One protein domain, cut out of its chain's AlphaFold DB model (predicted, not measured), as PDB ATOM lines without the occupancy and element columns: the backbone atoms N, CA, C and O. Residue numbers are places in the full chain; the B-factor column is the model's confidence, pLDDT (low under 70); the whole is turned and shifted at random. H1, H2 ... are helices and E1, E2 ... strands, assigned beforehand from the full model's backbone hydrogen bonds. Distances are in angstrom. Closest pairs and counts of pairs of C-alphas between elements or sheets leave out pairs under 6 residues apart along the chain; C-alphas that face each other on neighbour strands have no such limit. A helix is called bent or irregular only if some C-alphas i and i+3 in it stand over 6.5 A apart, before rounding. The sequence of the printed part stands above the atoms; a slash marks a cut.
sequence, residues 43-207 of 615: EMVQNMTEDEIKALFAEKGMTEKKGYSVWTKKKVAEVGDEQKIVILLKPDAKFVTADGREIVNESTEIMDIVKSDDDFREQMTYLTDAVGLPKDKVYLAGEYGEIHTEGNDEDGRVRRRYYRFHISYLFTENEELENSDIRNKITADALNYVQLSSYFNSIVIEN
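Overview. This is residues 43 to 207 of the 615 residues of an uncharacterized protein of Ruminococcus flavefaciens (UniProt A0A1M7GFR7). A strongly twisted sheet of four antiparallel strands, in the order E4, E5, E1, E6, has its long hairpin E4 and E5 running on past the shorter E1, with helices H5 and H6 over one face, about perpendicular to each other. H1 and H3 pack on H6, with H2 next to it, while toward the other end of the domain the small hairpin E2 and E3 sits by H4 and the first part of H5. The printed part has 165 residues with six named helices and six named strands, along the chain H1 H2 H3 E1 E2 E3 H4 H5 E4 E5 H6 E6, and its class is mixed, helices and strands. It is compact, with a radius of gyration of the C-alphas of 17.1 A and spans of 47 by 36 by 30 A.

Along the chain. Find C-alpha 139 at (176.204, 141.658, 223.239); from there E4 runs through residues 139 to 151, 32.7 A long, and bends by 70 degrees at residue 143. E5, residues 157 to 168, comes back over 34.9 A. E1 is residues 84 to 89, 15.8 A, and E6 is residues 200 to 206, 17.5 A, ending at C-alpha 206 at (169.027, 150.803, 207.355). Look next at H5, residues 117 to 131, 21.0 A; it is irregular, with C-alphas 118 and 121 8.2 A apart. H6 takes residues 180 to 194, 20.7 A. H1 begins at C-alpha 43 at (165.593, 136.977, 231.409) and ends at residue 46; H2 is residues 50 to 59, 14.2 A, and H3 is residues 73 to 79, 10.4 A. The short E2, residues 94 to 96, E3, residues 102 to 104, and H4, residues 110 to 114, complete the set.

Arrangement. Start in the sheet at the hairpin E4 and E5, where N 146 and O 162 are 2.7 A apart, within hydrogen-bond range. Between E5 and E1 look at N 87 and O 165, 2.8 A, and between E1 and E6 at N 86 and O 204, 2.8 A. H5 and H6 on one face make two layers, helices over a sheet. H5 runs across the strands, over E4 and E5, at 71 degrees to E4 on the local plane, with a height over the sheet of 8.8 A. H6, height 9.6 A, runs along the strands over E5, at 26 degrees to it on the local plane. E5, H6 and E6 form a split strand-helix-strand unit, two strands running the same way with E1 between them, and its crossover is right-handed. H3 and H6 touch, about perpendicular at 86 degrees, closest at the C-alphas of Lys 73 and Lys 185, 4.5 A. H1 touches H6, closest at the C-alphas of Gln 46 and Asp 189, 5.4 A. H2 and H6 are close but not clearly touching, with the C-alphas of Ile 53 and Asn 192 closest at 7.7 A. At the other end, the hairpin E2 and E3 has N 103 and O 95 2.8 A apart, and H4 is on the larger sheet, over E5, at a height of 8.7 A. Every O i to N i+4 pair is within hydrogen-bond range in H2, H4 and H6, as are 2 of 3 in H3 and 9 of 11 in H5; H1 is too short for such a pair.

Size, cuts and confidence. The two C-alphas farthest apart, those of Asp 155 and Glu 175, are 56.3 A from each other. The printed part has no cut. Its long links are H2 to H3, with 13 residues, and E5 to H6, with 11. The mean pLDDT of the printed part is 81.3, and 25 residues are under 70, among them residues 151 to 156 and 170 to 178.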
ATOM      1  N   GLU A  43     166.396 138.199 231.291       86.75
ATOM      2  CA  GLU A  43     165.593 136.977 231.409       86.75
ATOM      3  C   GLU A  43     164.106 137.263 231.682       86.75
ATOM      4  O   GLU A  43     163.240 136.552 231.171       86.75
ATOM      5  N   MET A  44     163.781 138.323 232.434       88.62
ATOM      6  CA  MET A  44     162.389 138.756 232.603       88.62
ATOM      7  C   MET A  44     161.788 139.192 231.267       88.62
ATOM      8  O   MET A  44     160.702 138.737 230.924       88.62
ATOM      9  N   VAL A  45     162.504 140.013 230.492       89.31
ATOM     10  CA  VAL A  45     162.035 140.481 229.176       89.31
ATOM     11  C   VAL A  45     161.921 139.330 228.172       89.31
ATOM     12  O   VAL A  45     160.941 139.270 227.436       89.31
ATOM     13  N   GLN A  46     162.853 138.370 228.176       88.31
ATOM     14  CA  GLN A  46     162.793 137.183 227.307       88.31
ATOM     15  C   GLN A  46     161.528 136.340 227.511       88.31
ATOM     16  O   GLN A  46     161.032 135.733 226.553       88.31
ATOM     17  N   ASN A  47     161.036 136.293 228.753       90.19
ATOM     18  CA  ASN A  47     159.871 135.512 229.161       90.19
ATOM     19  C   ASN A  47     158.541 136.271 229.017       90.19
ATOM     20  O   ASN A  47     157.488 135.665 229.219       90.19
ATOM     21  N   MET A  48     158.565 137.559 228.659       91.62
ATOM     22  CA  MET A  48     157.353 138.335 228.402       91.62
ATOM     23  C   MET A  48     156.755 138.018 227.030       91.62
ATOM     24  O   MET A  48     157.445 137.831 226.025       91.62
ATOM     25  N   THR A  49     155.432 138.017 226.979       92.44
ATOM     26  CA  THR A  49     154.650 138.033 225.745       92.44
ATOM     27  C   THR A  49     154.689 139.414 225.086       92.44
ATOM     28  O   THR A  49     154.990 140.426 225.716       92.44
ATOM     29  N   GLU A  50     154.334 139.483 223.801       91.06
ATOM     30  CA  GLU A  50     154.270 140.756 223.068       91.06
ATOM     31  C   GLU A  50     153.338 141.777 223.748       91.06
ATOM     32  O   GLU A  50     153.664 142.962 223.814       91.06
ATOM     33  N   ASP A  51     152.204 141.324 224.288       92.56
ATOM     34  CA  ASP A  51     151.242 142.191 224.973       92.56
ATOM     35  C   ASP A  51     151.770 142.690 226.328       92.56
ATOM     36  O   ASP A  51     151.510 143.835 226.699       92.56
ATOM     37  N   GLU A  52     152.569 141.886 227.034       93.25
ATOM     38  CA  GLU A  52     153.247 142.302 228.269       93.25
ATOM     39  C   GLU A  52     154.342 143.339 227.993       93.25
ATOM     40  O   GLU A  52     154.432 144.330 228.717       93.25
ATOM     41  N   ILE A  53     155.113 143.193 226.908       92.31
ATOM     42  CA  ILE A  53     156.110 144.201 226.501       92.31
ATOM     43  C   ILE A  53     155.417 145.502 226.078       92.31
ATOM     44  O   ILE A  53     155.852 146.590 226.458       92.31
ATOM     45  N   LYS A  54     154.301 145.420 225.340       91.56
ATOM     46  CA  LYS A  54     153.484 146.600 225.007       91.56
ATOM     47  C   LYS A  54     152.961 147.297 226.261       91.56
ATOM     48  O   LYS A  54     153.001 148.525 226.324       91.56
ATOM     49  N   ALA A  55     152.481 146.535 227.244       90.81
ATOM     50  CA  ALA A  55     152.005 147.079 228.512       90.81
ATOM     51  C   ALA A  55     153.140 147.760 229.292       90.81
ATOM     52  O   ALA A  55     152.965 148.892 229.738       90.81
ATOM     53  N   LEU A  56     154.317 147.128 229.359       91.75
ATOM     54  CA  LEU A  56     155.523 147.691 229.970       91.75
ATOM     55  C   LEU A  56     155.933 149.019 229.316       91.75
ATOM     56  O   LEU A  56     156.176 150.017 229.996       91.75
ATOM     57  N   PHE A  57     155.984 149.056 227.985       91.44
ATOM     58  CA  PHE A  57     156.345 150.267 227.248       91.44
ATOM     59  C   PHE A  57     155.303 151.372 227.460       91.44
ATOM     60  O   PHE A  57     155.659 152.536 227.653       91.44
ATOM     61  N   ALA A  58     154.014 151.022 227.493       88.62
ATOM     62  CA  ALA A  58     152.944 151.970 227.779       88.62
ATOM     63  C   ALA A  58     153.046 152.553 229.199       88.62
ATOM     64  O   ALA A  58     152.920 153.768 229.358       88.62
ATOM     65  N   GLU A  59     153.324 151.720 230.207       90.31
ATOM     66  CA  GLU A  59     153.530 152.141 231.598       90.31
ATOM     67  C   GLU A  59     154.696 153.130 231.726       90.31
ATOM     68  O   GLU A  59     154.572 154.162 232.387       90.31
ATOM     69  N   LYS A  60     155.800 152.877 231.014       86.25
ATOM     70  CA  LYS A  60     156.984 153.750 230.987       86.25
ATOM     71  C   LYS A  60     156.860 154.943 230.027       86.25
ATOM     72  O   LYS A  60     157.797 155.726 229.880       86.25
ATOM     73  N   GLY A  61     155.721 155.110 229.349       87.19
ATOM     74  CA  GLY A  61     155.507 156.193 228.381       87.19
ATOM     75  C   GLY A  61     156.414 156.120 227.141       87.19
ATOM     76  O   GLY A  61     156.653 157.151 226.492       87.19
ATOM     77  N   MET A  62     156.911 154.919 226.827       87.81
ATOM     78  CA  MET A  62     157.738 154.548 225.678       87.81
ATOM     79  C   MET A  62     156.824 154.300 224.473       87.81
ATOM     80  O   MET A  62     156.298 153.213 224.258       87.81
ATOM     81  N   THR A  63     156.565 155.353 223.702       82.00
ATOM     82  CA  THR A  63     155.616 155.308 222.575       82.00
ATOM     83  C   THR A  63     156.340 155.307 221.233       82.00
ATOM     84  O   THR A  63     157.434 155.861 221.130       82.00
ATOM     85  N   GLU A  64     155.686 154.815 220.177       76.62
ATOM     86  CA  GLU A  64     156.203 154.883 218.797       76.62
ATOM     87  C   GLU A  64     156.557 156.308 218.363       76.62
ATOM     88  O   GLU A  64     157.579 156.530 217.722       76.62
ATOM     89  N   LYS A  65     155.785 157.310 218.807       74.62
ATOM     90  CA  LYS A  65     156.080 158.732 218.547       74.62
ATOM     91  C   LYS A  65     157.406 159.205 219.148       74.62
ATOM     92  O   LYS A  65     157.929 160.219 218.707       74.62
ATOM     93  N   LYS A  66     157.909 158.512 220.172       73.75
ATOM     94  CA  LYS A  66     159.191 158.784 220.832       73.75
ATOM     95  C   LYS A  66     160.305 157.834 220.364       73.75
ATOM     96  O   LYS A  66     161.343 157.791 221.005       73.75
ATOM     97  N   GLY A  67     160.087 157.066 219.291       76.06
ATOM     98  CA  GLY A  67     161.095 156.166 218.719       76.06
ATOM     99  C   GLY A  67     161.133 154.755 219.315       76.06
ATOM    100  O   GLY A  67     161.999 153.971 218.939       76.06
ATOM    101  N   TYR A  68     160.197 154.404 220.202       85.81
ATOM    102  CA  TYR A  68     160.128 153.073 220.813       85.81
ATOM    103  C   TYR A  68     159.231 152.140 220.014       85.81
ATOM    104  O   TYR A  68     158.140 152.523 219.601       85.81
ATOM    105  N   SER A  69     159.634 150.888 219.838       88.50
ATOM    106  CA  SER A  69     158.786 149.900 219.185       88.50
ATOM    107  C   SER A  69     158.982 148.511 219.769       88.50
ATOM    108  O   SER A  69     160.089 148.119 220.129       88.50
ATOM    109  N   VAL A  70     157.897 147.744 219.834       92.19
ATOM    110  CA  VAL A  70     157.978 146.340 220.240       92.19
ATOM    111  C   VAL A  70     158.539 145.527 219.077       92.19
ATOM    112  O   VAL A  70     158.091 145.648 217.928       92.19
ATOM    113  N   TRP A  71     159.561 144.730 219.370       94.06
ATOM    114  CA  TRP A  71     160.205 143.819 218.435       94.06
ATOM    115  C   TRP A  71     159.730 142.399 218.685       94.06
ATOM    116  O   TRP A  71     159.709 141.911 219.810       94.06
ATOM    117  N   THR A  72     159.348 141.723 217.610       92.81
ATOM    118  CA  THR A  72     158.978 140.311 217.633       92.81
ATOM    119  C   THR A  72     159.937 139.548 216.740       92.81
ATOM    120  O   THR A  72     160.500 140.110 215.799       92.81
ATOM    121  N   LYS A  73     160.069 138.240 216.976       91.75
ATOM    122  CA  LYS A  73     160.804 137.337 216.080       91.75
ATOM    123  C   LYS A  73     160.401 137.542 214.610       91.75
ATOM    124  O   LYS A  73     161.257 137.571 213.735       91.75
ATOM    125  N   LYS A  74     159.098 137.714 214.345       90.44
ATOM    126  CA  LYS A  74     158.569 137.954 212.995       90.44
ATOM    127  C   LYS A  74     159.055 139.287 212.423       90.44
ATOM    128  O   LYS A  74     159.493 139.320 211.286       90.44
ATOM    129  N   LYS A  75     159.011 140.359 213.218       91.25
ATOM    130  CA  LYS A  75     159.464 141.691 212.798       91.25
ATOM    131  C   LYS A  75     160.964 141.719 212.498       91.25
ATOM    132  O   LYS A  75     161.356 142.361 211.539       91.25
ATOM    133  N   VAL A  76     161.786 140.995 213.264       90.19
ATOM    134  CA  VAL A  76     163.218 140.822 212.951       90.19
ATOM    135  C   VAL A  76     163.397 140.054 211.639       90.19
ATOM    136  O   VAL A  76     164.152 140.487 210.780       90.19
ATOM    137  N   ALA A  77     162.650 138.964 211.438       86.50
ATOM    138  CA  ALA A  77     162.711 138.190 210.197       86.50
ATOM    139  C   ALA A  77     162.275 138.994 208.952       86.50
ATOM    140  O   ALA A  77     162.788 138.753 207.866       86.50
ATOM    141  N   GLU A  78     161.342 139.940 209.100       86.38
ATOM    142  CA  GLU A  78     160.873 140.823 208.018       86.38
ATOM    143  C   GLU A  78     161.920 141.854 207.566       86.38
ATOM    144  O   GLU A  78     161.825 142.327 206.436       86.38
ATOM    145  N   VAL A  79     162.912 142.180 208.406       81.75
ATOM    146  CA  VAL A  79     164.053 143.037 208.025       81.75
ATOM    147  C   VAL A  79     164.973 142.306 207.032       81.75
ATOM    148  O   VAL A  79     165.498 142.908 206.100       81.75
ATOM    149  N   GLY A  80     165.103 140.983 207.170       68.06
ATOM    150  CA  GLY A  80     165.919 140.150 206.283       68.06
ATOM    151  C   GLY A  80     167.431 140.371 206.431       68.06
ATOM    152  O   GLY A  80     167.878 141.276 207.129       68.06
ATOM    153  N   ASP A  81     168.224 139.530 205.764       65.44
ATOM    154  CA  ASP A  81     169.697 139.547 205.867       65.44
ATOM    155  C   ASP A  81     170.353 140.716 205.111       65.44
ATOM    156  O   ASP A  81     171.532 141.006 205.302       65.44
ATOM    157  N   GLU A  82     169.604 141.378 204.229       61.22
ATOM    158  CA  GLU A  82     170.117 142.499 203.445       61.22
ATOM    159  C   GLU A  82     170.129 143.791 204.275       61.22
ATOM    160  O   GLU A  82     171.071 144.566 204.174       61.22
ATOM    161  N   GLN A  83     169.135 144.027 205.136       70.75
ATOM    162  CA  GLN A  83     169.007 145.265 205.913       70.75
ATOM    163  C   GLN A  83     169.660 145.146 207.303       70.75
ATOM    164  O   GLN A  83     169.654 144.088 207.928       70.75
ATOM    165  N   LYS A  84     170.200 146.253 207.827       81.44
ATOM    166  CA  LYS A  84     170.817 146.312 209.161       81.44
ATOM    167  C   LYS A  84     169.887 146.954 210.185       81.44
ATOM    168  O   LYS A  84     169.323 148.020 209.946       81.44
ATOM    169  N   ILE A  85     169.777 146.328 211.358       86.44
ATOM    170  CA  ILE A  85     169.126 146.912 212.538       86.44
ATOM    171  C   ILE A  85     170.195 147.631 213.361       86.44
ATOM    172  O   ILE A  85     171.038 146.983 213.983       86.44
ATOM    173  N   VAL A  86     170.142 148.959 213.374       89.00
ATOM    174  CA  VAL A  86     171.105 149.825 214.060       89.00
ATOM    175  C   VAL A  86     170.464 150.412 215.307       89.00
ATOM    176  O   VAL A  86     169.385 150.998 215.259       89.00
ATOM    177  N   ILE A  87     171.138 150.261 216.438       91.81
ATOM    178  CA  ILE A  87     170.756 150.812 217.733       91.81
ATOM    179  C   ILE A  87     171.602 152.060 217.967       91.81
ATOM    180  O   ILE A  87     172.828 151.976 217.996       91.81
ATOM    181  N   LEU A  88     170.954 153.202 218.178       90.12
ATOM    182  CA  LEU A  88     171.619 154.439 218.568       90.12
ATOM    183  C   LEU A  88     171.501 154.637 220.078       90.12
ATOM    184  O   LEU A  88     170.394 154.722 220.622       90.12
ATOM    185  N   LEU A  89     172.650 154.730 220.749       92.50
ATOM    186  CA  LEU A  89     172.742 155.078 222.165       92.50
ATOM    187  C   LEU A  89     173.330 156.481 222.332       92.50
ATOM    188  O   LEU A  89     174.348 156.819 221.727       92.50
ATOM    189  N   LYS A  90     172.684 157.289 223.172       91.81
ATOM    190  CA  LYS A  90     173.098 158.641 223.543       91.81
ATOM    191  C   LYS A  90     173.750 158.603 224.930       91.81
ATOM    192  O   LYS A  90     173.009 158.475 225.901       91.81
ATOM    193  N   PRO A  91     175.086 158.693 225.048       90.88
ATOM    194  CA  PRO A  91     175.786 158.765 226.333       90.88
ATOM    195  C   PRO A  91     175.464 160.055 227.103       90.88
ATOM    196  O   PRO A  91     174.932 161.021 226.546       90.88
ATOM    197  N   ASP A  92     175.864 160.093 228.374       91.31
ATOM    198  CA  ASP A  92     175.891 161.330 229.157       91.31
ATOM    199  C   ASP A  92     176.793 162.373 228.491       91.31
ATOM    200  O   ASP A  92     177.819 162.035 227.892       91.31
ATOM    201  N   ALA A  93     176.444 163.653 228.658       89.94
ATOM    202  CA  ALA A  93     177.203 164.789 228.129       89.94
ATOM    203  C   ALA A  93     178.703 164.694 228.452       89.94
ATOM    204  O   ALA A  93     179.545 165.048 227.624       89.94
ATOM    205  N   LYS A  94     179.022 164.175 229.643       91.81
ATOM    206  CA  LYS A  94     180.368 163.810 230.074       91.81
ATOM    207  C   LYS A  94     180.318 162.598 230.998       91.81
ATOM    208  O   LYS A  94     179.369 162.473 231.770       91.81
ATOM    209  N   PHE A  95     181.353 161.767 230.976       88.56
ATOM    210  CA  PHE A  95     181.571 160.736 231.993       88.56
ATOM    211  C   PHE A  95     183.067 160.567 232.277       88.56
ATOM    212  O   PHE A  95     183.904 161.058 231.524       88.56
ATOM    213  N   VAL A  96     183.401 159.901 233.381       85.50
ATOM    214  CA  VAL A  96     184.791 159.644 233.781       85.50
ATOM    215  C   VAL A  96     185.075 158.150 233.663       85.50
ATOM    216  O   VAL A  96     184.309 157.334 234.176       85.50
ATOM    217  N   THR A  97     186.151 157.792 232.970       78.50
ATOM    218  CA  THR A  97     186.615 156.404 232.817       78.50
ATOM    219  C   THR A  97     187.198 155.860 234.124       78.50
ATOM    220  O   THR A  97     187.504 156.601 235.058       78.50
ATOM    221  N   ALA A  98     187.390 154.539 234.201       75.31
ATOM    222  CA  ALA A  98     187.928 153.881 235.397       75.31
ATOM    223  C   ALA A  98     189.341 154.361 235.793       75.31
ATOM    224  O   ALA A  98     189.702 154.305 236.967       75.31
ATOM    225  N   ASP A  99     190.126 154.853 234.832       76.75
ATOM    226  CA  ASP A  99     191.462 155.426 235.034       76.75
ATOM    227  C   ASP A  99     191.453 156.951 235.289       76.75
ATOM    228  O   ASP A  99     192.509 157.561 235.443       76.75
ATOM    229  N   GLY A 100     190.268 157.565 235.395       80.94
ATOM    230  CA  GLY A 100     190.094 158.959 235.807       80.94
ATOM    231  C   GLY A 100     190.112 159.994 234.679       80.94
ATOM    232  O   GLY A 100     190.136 161.190 234.977       80.94
ATOM    233  N   ARG A 101     190.095 159.582 233.406       82.56
ATOM    234  CA  ARG A 101     190.010 160.503 232.260       82.56
ATOM    235  C   ARG A 101     188.566 160.962 232.038       82.56
ATOM    236  O   ARG A 101     187.626 160.184 232.168       82.56
ATOM    237  N   GLU A 102     188.383 162.244 231.724       88.50
ATOM    238  CA  GLU A 102     187.067 162.810 231.396       88.50
ATOM    239  C   GLU A 102     186.793 162.650 229.896       88.50
ATOM    240  O   GLU A 102     187.536 163.171 229.067       88.50
ATOM    241  N   ILE A 103     185.699 161.969 229.564       85.44
ATOM    242  CA  ILE A 103     185.186 161.831 228.202       85.44
ATOM    243  C   ILE A 103     184.083 162.855 227.989       85.44
ATOM    244  O   ILE A 103     183.122 162.907 228.762       85.44
ATOM    245  N   VAL A 104     184.192 163.642 226.920       85.62
ATOM    246  CA  VAL A 104     183.208 164.668 226.561       85.62
ATOM    247  C   VAL A 104     182.413 164.206 225.344       85.62
ATOM    248  O   VAL A 104     182.951 164.049 224.255       85.62
ATOM    249  N   ASN A 105     181.107 164.014 225.512       86.31
ATOM    250  CA  ASN A 105     180.192 163.632 224.430       86.31
ATOM    251  C   ASN A 105     179.303 164.793 223.974       86.31
ATOM    252  O   ASN A 105     178.603 164.672 222.971       86.31
ATOM    253  N   GLU A 106     179.309 165.909 224.701       89.38
ATOM    254  CA  GLU A 106     178.520 167.094 224.392       89.38
ATOM    255  C   GLU A 106     179.327 168.371 224.626       89.38
ATOM    256  O   GLU A 106     179.854 168.600 225.715       89.38
ATOM    257  N   SER A 107     179.422 169.212 223.597       83.44
ATOM    258  CA  SER A 107     180.093 170.513 223.663       83.44
ATOM    259  C   SER A 107     179.592 171.447 222.560       83.44
ATOM    260  O   SER A 107     179.098 171.022 221.512       83.44
ATOM    261  N   THR A 108     179.737 172.753 222.776       77.56
ATOM    262  CA  THR A 108     179.592 173.761 221.718       77.56
ATOM    263  C   THR A 108     180.789 173.775 220.770       77.56
ATOM    264  O   THR A 108     180.660 174.293 219.665       77.56
ATOM    265  N   GLU A 109     181.918 173.172 221.154       73.00
ATOM    266  CA  GLU A 109     183.134 173.044 220.348       73.00
ATOM    267  C   GLU A 109     183.363 171.586 219.942       73.00
ATOM    268  O   GLU A 109     183.470 170.698 220.786       73.00
ATOM    269  N   ILE A 110     183.461 171.330 218.634       68.25
ATOM    270  CA  ILE A 110     183.666 169.969 218.108       68.25
ATOM    271  C   ILE A 110     184.970 169.353 218.627       68.25
ATOM    272  O   ILE A 110     184.995 168.172 218.964       68.25
ATOM    273  N   MET A 111     186.013 170.179 218.770       63.31
ATOM    274  CA  MET A 111     187.339 169.759 219.225       63.31
ATOM    275  C   MET A 111     187.328 169.157 220.627       63.31
ATOM    276  O   MET A 111     188.171 168.324 220.933       63.31
ATOM    277  N   ASP A 112     186.383 169.536 221.483       73.81
ATOM    278  CA  ASP A 112     186.293 168.949 222.820       73.81
ATOM    279  C   ASP A 112     185.722 167.534 222.796       73.81
ATOM    280  O   ASP A 112     186.076 166.734 223.652       73.81
ATOM    281  N   ILE A 113     184.891 167.223 221.800       72.00
ATOM    282  CA  ILE A 113     184.260 165.912 221.644       72.00
ATOM    283  C   ILE A 113     185.203 164.937 220.928       72.00
ATOM    284  O   ILE A 113     185.270 163.768 221.299       72.00
ATOM    285  N   VAL A 114     185.937 165.393 219.906       69.88
ATOM    286  CA  VAL A 114     186.852 164.537 219.111       69.88
ATOM    287  C   VAL A 114     188.166 164.215 219.827       69.88
ATOM    288  O   VAL A 114     188.789 163.211 219.517       69.88
ATOM    289  N   LYS A 115     188.572 164.991 220.846       71.62
ATOM    290  CA  LYS A 115     189.714 164.636 221.723       71.62
ATOM    291  C   LYS A 115     189.561 163.268 222.382       71.62
ATOM    292  O   LYS A 115     190.557 162.676 222.770       71.62
ATOM    293  N   SER A 116     188.324 162.814 222.546       68.69
ATOM    294  CA  SER A 116     188.018 161.513 223.120       68.69
ATOM    295  C   SER A 116     187.890 160.410 222.061       68.69
ATOM    296  O   SER A 116     187.583 159.289 222.429       68.69
ATOM    297  N   ASP A 117     188.094 160.657 220.761       69.56
ATOM    298  CA  ASP A 117     187.949 159.601 219.735       69.56
ATOM    299  C   ASP A 117     188.927 158.427 219.931       69.56
ATOM    300  O   ASP A 117     188.582 157.289 219.610       69.56
ATOM    301  N   ASP A 118     190.089 158.677 220.541       68.56
ATOM    302  CA  ASP A 118     191.069 157.641 220.900       68.56
ATOM    303  C   ASP A 118     190.571 156.705 222.027       68.56
ATOM    304  O   ASP A 118     191.097 155.609 222.203       68.56
ATOM    305  N   ASP A 119     189.500 157.084 222.738       71.38
ATOM    306  CA  ASP A 119     188.910 156.352 223.872       71.38
ATOM    307  C   ASP A 119     187.696 155.509 223.466       71.38
ATOM    308  O   ASP A 119     186.782 155.247 224.260       71.38
ATOM    309  N   PHE A 120     187.644 155.115 222.192       74.44
ATOM    310  CA  PHE A 120     186.498 154.419 221.616       74.44
ATOM    311  C   PHE A 120     186.134 153.151 222.402       74.44
ATOM    312  O   PHE A 120     184.959 152.876 222.655       74.44
ATOM    313  N   ARG A 121     187.133 152.379 222.847       76.81
ATOM    314  CA  ARG A 121     186.906 151.132 223.590       76.81
ATOM    315  C   ARG A 121     186.241 151.387 224.942       76.81
ATOM    316  O   ARG A 121     185.320 150.661 225.321       76.81
ATOM    317  N   GLU A 122     186.685 152.403 225.664       79.88
ATOM    318  CA  GLU A 122     186.159 152.817 226.961       79.88
ATOM    319  C   GLU A 122     184.737 153.359 226.821       79.88
ATOM    320  O   GLU A 122     183.866 153.014 227.619       79.88
ATOM    321  N   GLN A 123     184.473 154.129 225.765       81.75
ATOM    322  CA  GLN A 123     183.138 154.624 225.422       81.75
ATOM    323  C   GLN A 123     182.163 153.493 225.107       81.75
ATOM    324  O   GLN A 123     181.032 153.490 225.603       81.75
ATOM    325  N   MET A 124     182.601 152.504 224.320       84.31
ATOM    326  CA  MET A 124     181.785 151.330 224.013       84.31
ATOM    327  C   MET A 124     181.522 150.524 225.281       84.31
ATOM    328  O   MET A 124     180.385 150.142 225.556       84.31
ATOM    329  N   THR A 125     182.554 150.302 226.093       84.44
ATOM    330  CA  THR A 125     182.440 149.548 227.347       84.44
ATOM    331  C   THR A 125     181.468 150.231 228.310       84.44
ATOM    332  O   THR A 125     180.559 149.573 228.805       84.44
ATOM    333  N   TYR A 126     181.569 151.554 228.483       86.25
ATOM    334  CA  TYR A 126     180.661 152.345 229.320       86.25
ATOM    335  C   TYR A 126     179.189 152.129 228.947       86.25
ATOM    336  O   TYR A 126     178.361 151.807 229.799       86.25
ATOM    337  N   LEU A 127     178.860 152.247 227.658       88.00
ATOM    338  CA  LEU A 127     177.484 152.104 227.180       88.00
ATOM    339  C   LEU A 127     176.989 150.659 227.214       88.00
ATOM    340  O   LEU A 127     175.845 150.407 227.596       88.00
ATOM    341  N   THR A 128     177.829 149.700 226.831       87.50
ATOM    342  CA  THR A 128     177.445 148.281 226.837       87.50
ATOM    343  C   THR A 128     177.243 147.743 228.255       87.50
ATOM    344  O   THR A 128     176.279 147.007 228.485       87.50
ATOM    345  N   ASP A 129     178.067 148.164 229.218       86.12
ATOM    346  CA  ASP A 129     177.906 147.827 230.637       86.12
ATOM    347  C   ASP A 129     176.666 148.489 231.241       86.12
ATOM    348  O   ASP A 129     175.929 147.849 231.994       86.12
ATOM    349  N   ALA A 130     176.385 149.741 230.865       86.19
ATOM    350  CA  ALA A 130     175.192 150.449 231.309       86.19
ATOM    351  C   ALA A 130     173.890 149.800 230.810       86.19
ATOM    352  O   ALA A 130     172.922 149.695 231.567       86.19
ATOM    353  N   VAL A 131     173.867 149.336 229.556       90.00
ATOM    354  CA  VAL A 131     172.741 148.566 229.004       90.00
ATOM    355  C   VAL A 131     172.609 147.214 229.711       90.00
ATOM    356  O   VAL A 131     171.499 146.792 230.032       90.00
ATOM    357  N   GLY A 132     173.727 146.532 229.978       86.38
ATOM    358  CA  GLY A 132     173.748 145.317 230.792       86.38
ATOM    359  C   GLY A 132     173.098 144.100 230.128       86.38
ATOM    360  O   GLY A 132     172.372 143.355 230.790       86.38
ATOM    361  N   LEU A 133     173.321 143.896 228.824       86.75
ATOM    362  CA  LEU A 133     172.990 142.622 228.172       86.75
ATOM    363  C   LEU A 133     173.890 141.490 228.712       86.75
ATOM    364  O   LEU A 133     175.058 141.733 229.031       86.75
ATOM    365  N   PRO A 134     173.386 140.246 228.806       80.50
ATOM    366  CA  PRO A 134     174.184 139.106 229.247       80.50
ATOM    367  C   PRO A 134     175.226 138.740 228.186       80.50
ATOM    368  O   PRO A 134     174.908 138.097 227.181       80.50
ATOM    369  N   LYS A 135     176.477 139.157 228.425       74.44
ATOM    370  CA  LYS A 135     177.601 139.038 227.480       74.44
ATOM    371  C   LYS A 135     177.862 137.599 227.015       74.44
ATOM    372  O   LYS A 135     178.375 137.421 225.922       74.44
ATOM    373  N   ASP A 136     177.482 136.594 227.805       72.25
ATOM    374  CA  ASP A 136     177.582 135.161 227.494       72.25
ATOM    375  C   ASP A 136     176.540 134.663 226.472       72.25
ATOM    376  O   ASP A 136     176.689 133.568 225.933       72.25
ATOM    377  N   LYS A 137     175.496 135.452 226.189       72.12
ATOM    378  CA  LYS A 137     174.413 135.098 225.253       72.12
ATOM    379  C   LYS A 137     174.316 136.054 224.071       72.12
ATOM    380  O   LYS A 137     174.131 135.622 222.937       72.12
ATOM    381  N   VAL A 138     174.379 137.354 224.345       84.56
ATOM    382  CA  VAL A 138     174.183 138.419 223.360       84.56
ATOM    383  C   VAL A 138     174.897 139.682 223.827       84.56
ATOM    384  O   VAL A 138     174.856 140.026 225.007       84.56
ATOM    385  N   TYR A 139     175.541 140.399 222.912       85.44
ATOM    386  CA  TYR A 139     176.204 141.658 223.239       85.44
ATOM    387  C   TYR A 139     175.945 142.721 222.174       85.44
ATOM    388  O   TYR A 139     175.562 142.423 221.042       85.44
ATOM    389  N   LEU A 140     176.129 143.980 222.566       87.12
ATOM    390  CA  LEU A 140     176.137 145.109 221.646       87.12
ATOM    391  C   LEU A 140     177.530 145.226 221.026       87.12
ATOM    392  O   LEU A 140     178.498 145.504 221.730       87.12
ATOM    393  N   ALA A 141     177.627 145.018 219.719       83.56
ATOM    394  CA  ALA A 141     178.839 145.291 218.963       83.56
ATOM    395  C   ALA A 141     178.798 146.744 218.479       83.56
ATOM    396  O   ALA A 141     177.882 147.133 217.752       83.56
ATOM    397  N   GLY A 142     179.747 147.553 218.949       80.00
ATOM    398  CA  GLY A 142     179.865 148.960 218.575       80.00
ATOM    399  C   GLY A 142     180.470 149.137 217.187       80.00
ATOM    400  O   GLY A 142     181.366 148.385 216.810       80.00
ATOM    401  N   GLU A 143     179.985 150.128 216.440       75.81
ATOM    402  CA  GLU A 143     180.537 150.508 215.133       75.81
ATOM    403  C   GLU A 143     181.407 151.763 215.259       75.81
ATOM    404  O   GLU A 143     182.617 151.667 215.418       75.81
ATOM    405  N   TYR A 144     180.797 152.946 215.216       73.50
ATOM    406  CA  TYR A 144     181.462 154.238 215.366       73.50
ATOM    407  C   TYR A 144     180.515 155.251 216.024       73.50
ATOM    408  O   TYR A 144     179.301 155.031 216.123       73.50
ATOM    409  N   GLY A 145     181.086 156.353 216.510       73.06
ATOM    410  CA  GLY A 145     180.331 157.487 217.033       73.06
ATOM    411  C   GLY A 145     179.924 158.461 215.926       73.06
ATOM    412  O   GLY A 145     180.734 158.822 215.081       73.06
ATOM    413  N   GLU A 146     178.681 158.919 215.951       76.94
ATOM    414  CA  GLU A 146     178.170 160.024 215.147       76.94
ATOM    415  C   GLU A 146     178.046 161.281 216.005       76.94
ATOM    416  O   GLU A 146     177.665 161.203 217.170       76.94
ATOM    417  N   ILE A 147     178.317 162.455 215.435       76.19
ATOM    418  CA  ILE A 147     178.144 163.733 216.133       76.19
ATOM    419  C   ILE A 147     177.044 164.522 215.439       76.19
ATOM    420  O   ILE A 147     177.170 164.918 214.281       76.19
ATOM    421  N   HIS A 148     175.950 164.763 216.152       77.19
ATOM    422  CA  HIS A 148     174.810 165.514 215.642       77.19
ATOM    423  C   HIS A 148     174.846 166.934 216.199       77.19
ATOM    424  O   HIS A 148     175.232 167.164 217.345       77.19
ATOM    425  N   THR A 149     174.447 167.910 215.383       75.50
ATOM    426  CA  THR A 149     174.271 169.296 215.836       75.50
ATOM    427  C   THR A 149     172.805 169.533 216.170       75.50
ATOM    428  O   THR A 149     171.942 169.425 215.302       75.50
ATOM    429  N   GLU A 150     172.532 169.897 217.417       76.94
ATOM    430  CA  GLU A 150     171.194 170.107 217.968       76.94
ATOM    431  C   GLU A 150     171.014 171.560 218.428       76.94
ATOM    432  O   GLU A 150     171.980 172.249 218.766       76.94
ATOM    433  N   GLY A 151     169.771 172.049 218.437       67.94
ATOM    434  CA  GLY A 151     169.442 173.343 219.045       67.94
ATOM    435  C   GLY A 151     169.472 173.255 220.572       67.94
ATOM    436  O   GLY A 151     169.076 172.234 221.132       67.94
ATOM    437  N   ASN A 152     169.940 174.310 221.239       68.56
ATOM    438  CA  ASN A 152     169.821 174.466 222.690       68.56
ATOM    439  C   ASN A 152     168.708 175.476 223.047       68.56
ATOM    440  O   ASN A 152     168.191 176.177 222.175       68.56
ATOM    441  N   ASP A 153     168.340 175.549 224.329       61.22
ATOM    442  CA  ASP A 153     167.248 176.406 224.822       61.22
ATOM    443  C   ASP A 153     167.551 177.925 224.745       61.22
ATOM    444  O   ASP A 153     166.663 178.740 224.998       61.22
ATOM    445  N   GLU A 154     168.774 178.327 224.373       54.91
ATOM    446  CA  GLU A 154     169.264 179.719 224.372       54.91
ATOM    447  C   GLU A 154     169.624 180.263 222.965       54.91
ATOM    448  O   GLU A 154     170.547 181.062 222.829       54.91
ATOM    449  N   ASP A 155     168.918 179.870 221.894       52.44
ATOM    450  CA  ASP A 155     169.217 180.271 220.491       52.44
ATOM    451  C   ASP A 155     170.616 179.824 219.977       52.44
ATOM    452  O   ASP A 155     171.070 180.220 218.897       52.44
ATOM    453  N   GLY A 156     171.308 178.952 220.716       61.75
ATOM    454  CA  GLY A 156     172.606 178.369 220.379       61.75
ATOM    455  C   GLY A 156     172.520 176.952 219.796       61.75
ATOM    456  O   GLY A 156     171.474 176.303 219.775       61.75
ATOM    457  N   ARG A 157     173.657 176.449 219.299       73.31
ATOM    458  CA  ARG A 157     173.811 175.069 218.810       73.31
ATOM    459  C   ARG A 157     174.770 174.303 219.712       73.31
ATOM    460  O   ARG A 157     175.834 174.819 220.045       73.31
ATOM    461  N   VAL A 158     174.415 173.071 220.056       80.69
ATOM    462  CA  VAL A 158     175.264 172.131 220.794       80.69
ATOM    463  C   VAL A 158     175.535 170.910 219.921       80.69
ATOM    464  O   VAL A 158     174.678 170.502 219.138       80.69
ATOM    465  N   ARG A 159     176.734 170.341 220.007       79.00
ATOM    466  CA  ARG A 159     177.075 169.092 219.326       79.00
ATOM    467  C   ARG A 159     177.007 167.952 220.327       79.00
ATOM    468  O   ARG A 159     177.529 168.098 221.429       79.00
ATOM    469  N   ARG A 160     176.360 166.849 219.954       83.94
ATOM    470  CA  ARG A 160     176.171 165.670 220.807       83.94
ATOM    471  C   ARG A 160     176.589 164.406 220.079       83.94
ATOM    472  O   ARG A 160     176.258 164.236 218.907       83.94
ATOM    473  N   ARG A 161     177.289 163.526 220.782       84.69
ATOM    474  CA  ARG A 161     177.717 162.229 220.272       84.69
ATOM    475  C   ARG A 161     176.639 161.168 220.487       84.69
ATOM    476  O   ARG A 161     175.999 161.134 221.532       84.69
ATOM    477  N   TYR A 162     176.491 160.292 219.507       86.38
ATOM    478  CA  TYR A 162     175.640 159.110 219.491       86.38
ATOM    479  C   TYR A 162     176.485 157.931 219.042       86.38
ATOM    480  O   TYR A 162     177.329 158.096 218.173       86.38
ATOM    481  N   TYR A 163     176.271 156.743 219.588       86.25
ATOM    482  CA  TYR A 163     177.006 155.561 219.148       86.25
ATOM    483  C   TYR A 163     176.087 154.534 218.536       86.25
ATOM    484  O   TYR A 163     174.998 154.262 219.048       86.25
ATOM    485  N   ARG A 164     176.575 153.966 217.441       87.50
ATOM    486  CA  ARG A 164     175.902 152.934 216.674       87.50
ATOM    487  C   ARG A 164     176.296 151.567 217.202       87.50
ATOM    488  O   ARG A 164     177.482 151.269 217.349       87.50
ATOM    489  N   PHE A 165     175.297 150.733 217.436       88.94
ATOM    490  CA  PHE A 165     175.473 149.347 217.834       88.94
ATOM    491  C   PHE A 165     174.594 148.426 217.000       88.94
ATOM    492  O   PHE A 165     173.506 148.804 216.568       88.94
ATOM    493  N   HIS A 166     175.022 147.181 216.861       89.56
ATOM    494  CA  HIS A 166     174.169 146.089 216.411       89.56
ATOM    495  C   HIS A 166     174.216 144.933 217.411       89.56
ATOM    496  O   HIS A 166     175.119 144.827 218.246       89.56
ATOM    497  N   ILE A 167     173.206 144.066 217.349       88.75
ATOM    498  CA  ILE A 167     173.164 142.851 218.160       88.75
ATOM    499  C   ILE A 167     174.136 141.826 217.574       88.75
ATOM    500  O   ILE A 167     174.029 141.479 216.400       88.75
ATOM    501  N   SER A 168     175.047 141.319 218.404       84.38
ATOM    502  CA  SER A 168     175.992 140.265 218.044       84.38
ATOM    503  C   SER A 168     175.980 139.121 219.064       84.38
ATOM    504  O   SER A 168     175.461 139.251 220.178       84.38
ATOM    505  N   TYR A 169     176.535 137.979 218.664       78.44
ATOM    506  CA  TYR A 169     176.521 136.719 219.409       78.44
ATOM    507  C   TYR A 169     177.951 136.208 219.566       78.44
ATOM    508  O   TYR A 169     178.753 136.304 218.638       78.44
ATOM    509  N   LEU A 170     178.294 135.669 220.737       61.06
ATOM    510  CA  LEU A 170     179.559 134.954 220.897       61.06
ATOM    511  C   LEU A 170     179.439 133.594 220.196       61.06
ATOM    512  O   LEU A 170     178.483 132.858 220.441       61.06
ATOM    513  N   PHE A 171     180.404 133.259 219.335       49.72
ATOM    514  CA  PHE A 171     180.503 131.949 218.685       49.72
ATOM    515  C   PHE A 171     180.907 130.877 219.706       49.72
ATOM    516  O   PHE A 171     182.025 130.376 219.712       49.72
ATOM    517  N   THR A 172     180.006 130.523 220.614       44.00
ATOM    518  CA  THR A 172     180.047 129.192 221.224       44.00
ATOM    519  C   THR A 172     179.469 128.221 220.200       44.00
ATOM    520  O   THR A 172     178.474 128.584 219.575       44.00
ATOM    521  N   GLU A 173     180.057 127.032 220.019       44.16
ATOM    522  CA  GLU A 173     179.496 125.909 219.238       44.16
ATOM    523  C   GLU A 173     178.105 125.521 219.778       44.16
ATOM    524  O   GLU A 173     177.927 124.544 220.502       44.16
ATOM    525  N   ASN A 174     177.109 126.347 219.492       47.78
ATOM    526  CA  ASN A 174     175.752 126.213 219.963       47.78
ATOM    527  C   ASN A 174     174.920 125.975 218.707       47.78
ATOM    528  O   ASN A 174     174.521 126.929 218.039       47.78
ATOM    529  N   GLU A 175     174.708 124.697 218.367       52.19
ATOM    530  CA  GLU A 175     173.902 124.240 217.214       52.19
ATOM    531  C   GLU A 175     172.529 124.955 217.148       52.19
ATOM    532  O   GLU A 175     171.923 125.076 216.086       52.19
ATOM    533  N   GLU A 176     172.045 125.503 218.271       55.34
ATOM    534  CA  GLU A 176     170.820 126.300 218.362       55.34
ATOM    535  C   GLU A 176     170.885 127.675 217.657       55.34
ATOM    536  O   GLU A 176     169.862 128.135 217.151       55.34
ATOM    537  N   LEU A 177     172.044 128.343 217.567       56.00
ATOM    538  CA  LEU A 177     172.181 129.671 216.929       56.00
ATOM    539  C   LEU A 177     172.349 129.610 215.397       56.00
ATOM    540  O   LEU A 177     172.217 130.636 214.714       56.00
ATOM    541  N   GLU A 178     172.583 128.416 214.841       60.09
ATOM    542  CA  GLU A 178     172.451 128.154 213.399       60.09
ATOM    543  C   GLU A 178     170.986 128.224 212.947       60.09
ATOM    544  O   GLU A 178     170.696 128.516 211.785       60.09
ATOM    545  N   ASN A 179     170.041 128.035 213.874       75.31
ATOM    546  CA  ASN A 179     168.623 128.185 213.605       75.31
ATOM    547  C   ASN A 179     168.224 129.672 213.588       75.31
ATOM    548  O   ASN A 179     168.149 130.334 214.630       75.31
ATOM    549  N   SER A 180     167.909 130.191 212.398       76.31
ATOM    550  CA  SER A 180     167.490 131.584 212.188       76.31
ATOM    551  C   SER A 180     166.288 131.989 213.048       76.31
ATOM    552  O   SER A 180     166.197 133.133 213.484       76.31
ATOM    553  N   ASP A 181     165.400 131.052 213.383       81.81
ATOM    554  CA  ASP A 181     164.245 131.324 214.231       81.81
ATOM    555  C   ASP A 181     164.615 131.610 215.692       81.81
ATOM    556  O   ASP A 181     163.977 132.453 216.333       81.81
ATOM    557  N   ILE A 182     165.627 130.910 216.211       82.56
ATOM    558  CA  ILE A 182     166.155 131.108 217.566       82.56
ATOM    559  C   ILE A 182     166.931 132.423 217.607       82.56
ATOM    560  O   ILE A 182     166.693 133.247 218.494       82.56
ATOM    561  N   ARG A 183     167.769 132.676 216.592       84.19
ATOM    562  CA  ARG A 183     168.507 133.937 216.441       84.19
ATOM    563  C   ARG A 183     167.565 135.137 216.440       84.19
ATOM    564  O   ARG A 183     167.702 135.997 217.302       84.19
ATOM    565  N   ASN A 184     166.553 135.129 215.571       88.62
ATOM    566  CA  ASN A 184     165.576 136.212 215.442       88.62
ATOM    567  C   ASN A 184     164.790 136.461 216.737       88.62
ATOM    568  O   ASN A 184     164.443 137.604 217.040       88.62
ATOM    569  N   LYS A 185     164.506 135.410 217.522       89.44
ATOM    570  CA  LYS A 185     163.882 135.560 218.846       89.44
ATOM    571  C   LYS A 185     164.827 136.254 219.825       89.44
ATOM    572  O   LYS A 185     164.415 137.227 220.446       89.44
ATOM    573  N   ILE A 186     166.082 135.810 219.922       88.12
ATOM    574  CA  ILE A 186     167.075 136.424 220.817       88.12
ATOM    575  C   ILE A 186     167.362 137.875 220.401       88.12
ATOM    576  O   ILE A 186     167.457 138.739 221.271       88.12
ATOM    577  N   THR A 187     167.435 138.179 219.095       91.06
ATOM    578  CA  THR A 187     167.561 139.563 218.603       91.06
ATOM    579  C   THR A 187     166.384 140.412 219.068       91.06
ATOM    580  O   THR A 187     166.591 141.498 219.597       91.06
ATOM    581  N   ALA A 188     165.150 139.926 218.893       92.69
ATOM    582  CA  ALA A 188     163.952 140.659 219.290       92.69
ATOM    583  C   ALA A 188     163.947 140.951 220.797       92.69
ATOM    584  O   ALA A 188     163.662 142.075 221.207       92.69
ATOM    585  N   ASP A 189     164.328 139.966 221.611       92.44
ATOM    586  CA  ASP A 189     164.422 140.123 223.061       92.44
ATOM    587  C   ASP A 189     165.482 141.160 223.452       92.44
ATOM    588  O   ASP A 189     165.223 142.022 224.291       92.44
ATOM    589  N   ALA A 190     166.654 141.126 222.806       93.06
ATOM    590  CA  ALA A 190     167.718 142.104 223.019       93.06
ATOM    591  C   ALA A 190     167.283 143.516 222.620       93.06
ATOM    592  O   ALA A 190     167.474 144.446 223.396       93.06
ATOM    593  N   LEU A 191     166.621 143.684 221.474       94.88
ATOM    594  CA  LEU A 191     166.106 144.982 221.028       94.88
ATOM    595  C   LEU A 191     165.032 145.536 221.977       94.88
ATOM    596  O   LEU A 191     164.998 146.739 222.232       94.88
ATOM    597  N   ASN A 192     164.162 144.686 222.528       94.69
ATOM    598  CA  ASN A 192     163.180 145.109 223.530       94.69
ATOM    599  C   ASN A 192     163.844 145.509 224.851       94.69
ATOM    600  O   ASN A 192     163.447 146.501 225.456       94.69
ATOM    601  N   TYR A 193     164.866 144.766 225.281       94.25
ATOM    602  CA  TYR A 193     165.589 145.048 226.517       94.25
ATOM    603  C   TYR A 193     166.438 146.322 226.429       94.25
ATOM    604  O   TYR A 193     166.386 147.156 227.327       94.25
ATOM    605  N   VAL A 194     167.174 146.518 225.331       93.88
ATOM    606  CA  VAL A 194     168.040 147.693 225.116       93.88
ATOM    607  C   VAL A 194     167.251 149.002 225.186       93.88
ATOM    608  O   VAL A 194     167.748 149.987 225.725       93.88
ATOM    609  N   GLN A 195     166.005 149.003 224.706       93.81
ATOM    610  CA  GLN A 195     165.109 150.159 224.777       93.81
ATOM    611  C   GLN A 195     164.793 150.613 226.211       93.81
ATOM    612  O   GLN A 195     164.370 151.748 226.397       93.81
ATOM    613  N   LEU A 196     164.998 149.760 227.221       90.81
ATOM    614  CA  LEU A 196     164.810 150.111 228.632       90.81
ATOM    615  C   LEU A 196     165.996 150.896 229.220       90.81
ATOM    616  O   LEU A 196     165.894 151.387 230.342       90.81
ATOM    617  N   SER A 197     167.112 151.007 228.493       90.94
ATOM    618  CA  SER A 197     168.281 151.779 228.922       90.94
ATOM    619  C   SER A 197     167.986 153.280 228.927       90.94
ATOM    620  O   SER A 197     167.409 153.808 227.978       90.94
ATOM    621  N   SER A 198     168.471 154.000 229.942       89.50
ATOM    622  CA  SER A 198     168.431 155.471 229.982       89.50
ATOM    623  C   SER A 198     169.239 156.124 228.856       89.50
ATOM    624  O   SER A 198     169.003 157.282 228.523       89.50
ATOM    625  N   TYR A 199     170.173 155.377 228.264       92.12
ATOM    626  CA  TYR A 199     171.000 155.805 227.137       92.12
ATOM    627  C   TYR A 199     170.357 155.508 225.780       92.12
ATOM    628  O   TYR A 199     170.926 155.844 224.746       92.12
ATOM    629  N   PHE A 200     169.198 154.849 225.743       92.56
ATOM    630  CA  PHE A 200     168.530 154.541 224.488       92.56
ATOM    631  C   PHE A 200     168.075 155.820 223.771       92.56
ATOM    632  O   PHE A 200     167.396 156.664 224.355       92.56
ATOM    633  N   ASN A 201     168.415 155.947 222.485       90.44
ATOM    634  CA  ASN A 201     167.897 157.015 221.634       90.44
ATOM    635  C   ASN A 201     166.881 156.496 220.612       90.44
ATOM    636  O   ASN A 201     165.741 156.958 220.593       90.44
ATOM    637  N   SER A 202     167.292 155.574 219.740       88.25
ATOM    638  CA  SER A 202     166.437 155.062 218.664       88.25
ATOM    639  C   SER A 202     166.948 153.737 218.092       88.25
ATOM    640  O   SER A 202     168.092 153.341 218.315       88.25
ATOM    641  N   ILE A 203     166.079 153.036 217.354       89.19
ATOM    642  CA  ILE A 203     166.457 151.905 216.496       89.19
ATOM    643  C   ILE A 203     166.098 152.275 215.063       89.19
ATOM    644  O   ILE A 203     164.948 152.622 214.783       89.19
ATOM    645  N   VAL A 204     167.067 152.174 214.162       84.75
ATOM    646  CA  VAL A 204     166.922 152.489 212.742       84.75
ATOM    647  C   VAL A 204     167.111 151.209 211.936       84.75
ATOM    648  O   VAL A 204     168.031 150.436 212.190       84.75
ATOM    649  N   ILE A 205     166.217 150.966 210.976       82.19
ATOM    650  CA  ILE A 205     166.428 149.937 209.956       82.19
ATOM    651  C   ILE A 205     167.063 150.640 208.771       82.19
ATOM    652  O   ILE A 205     166.436 151.485 208.127       82.19
ATOM    653  N   GLU A 206     168.305 150.293 208.499       76.06
ATOM    654  CA  GLU A 206     169.027 150.803 207.355       76.06
ATOM    655  C   GLU A 206     168.993 149.738 206.265       76.06
ATOM    656  O   GLU A 206     169.298 148.567 206.495       76.06
ATOM    657  N   ASN A 207     168.633 150.140 205.046       59.84
ATOM    658  CA  ASN A 207     169.049 149.353 203.892       59.84
ATOM    659  C   ASN A 207     170.571 149.248 203.948       59.84
ATOM    660  O   ASN A 207     171.204 150.203 204.413       59.84
TER     661      ASN A 207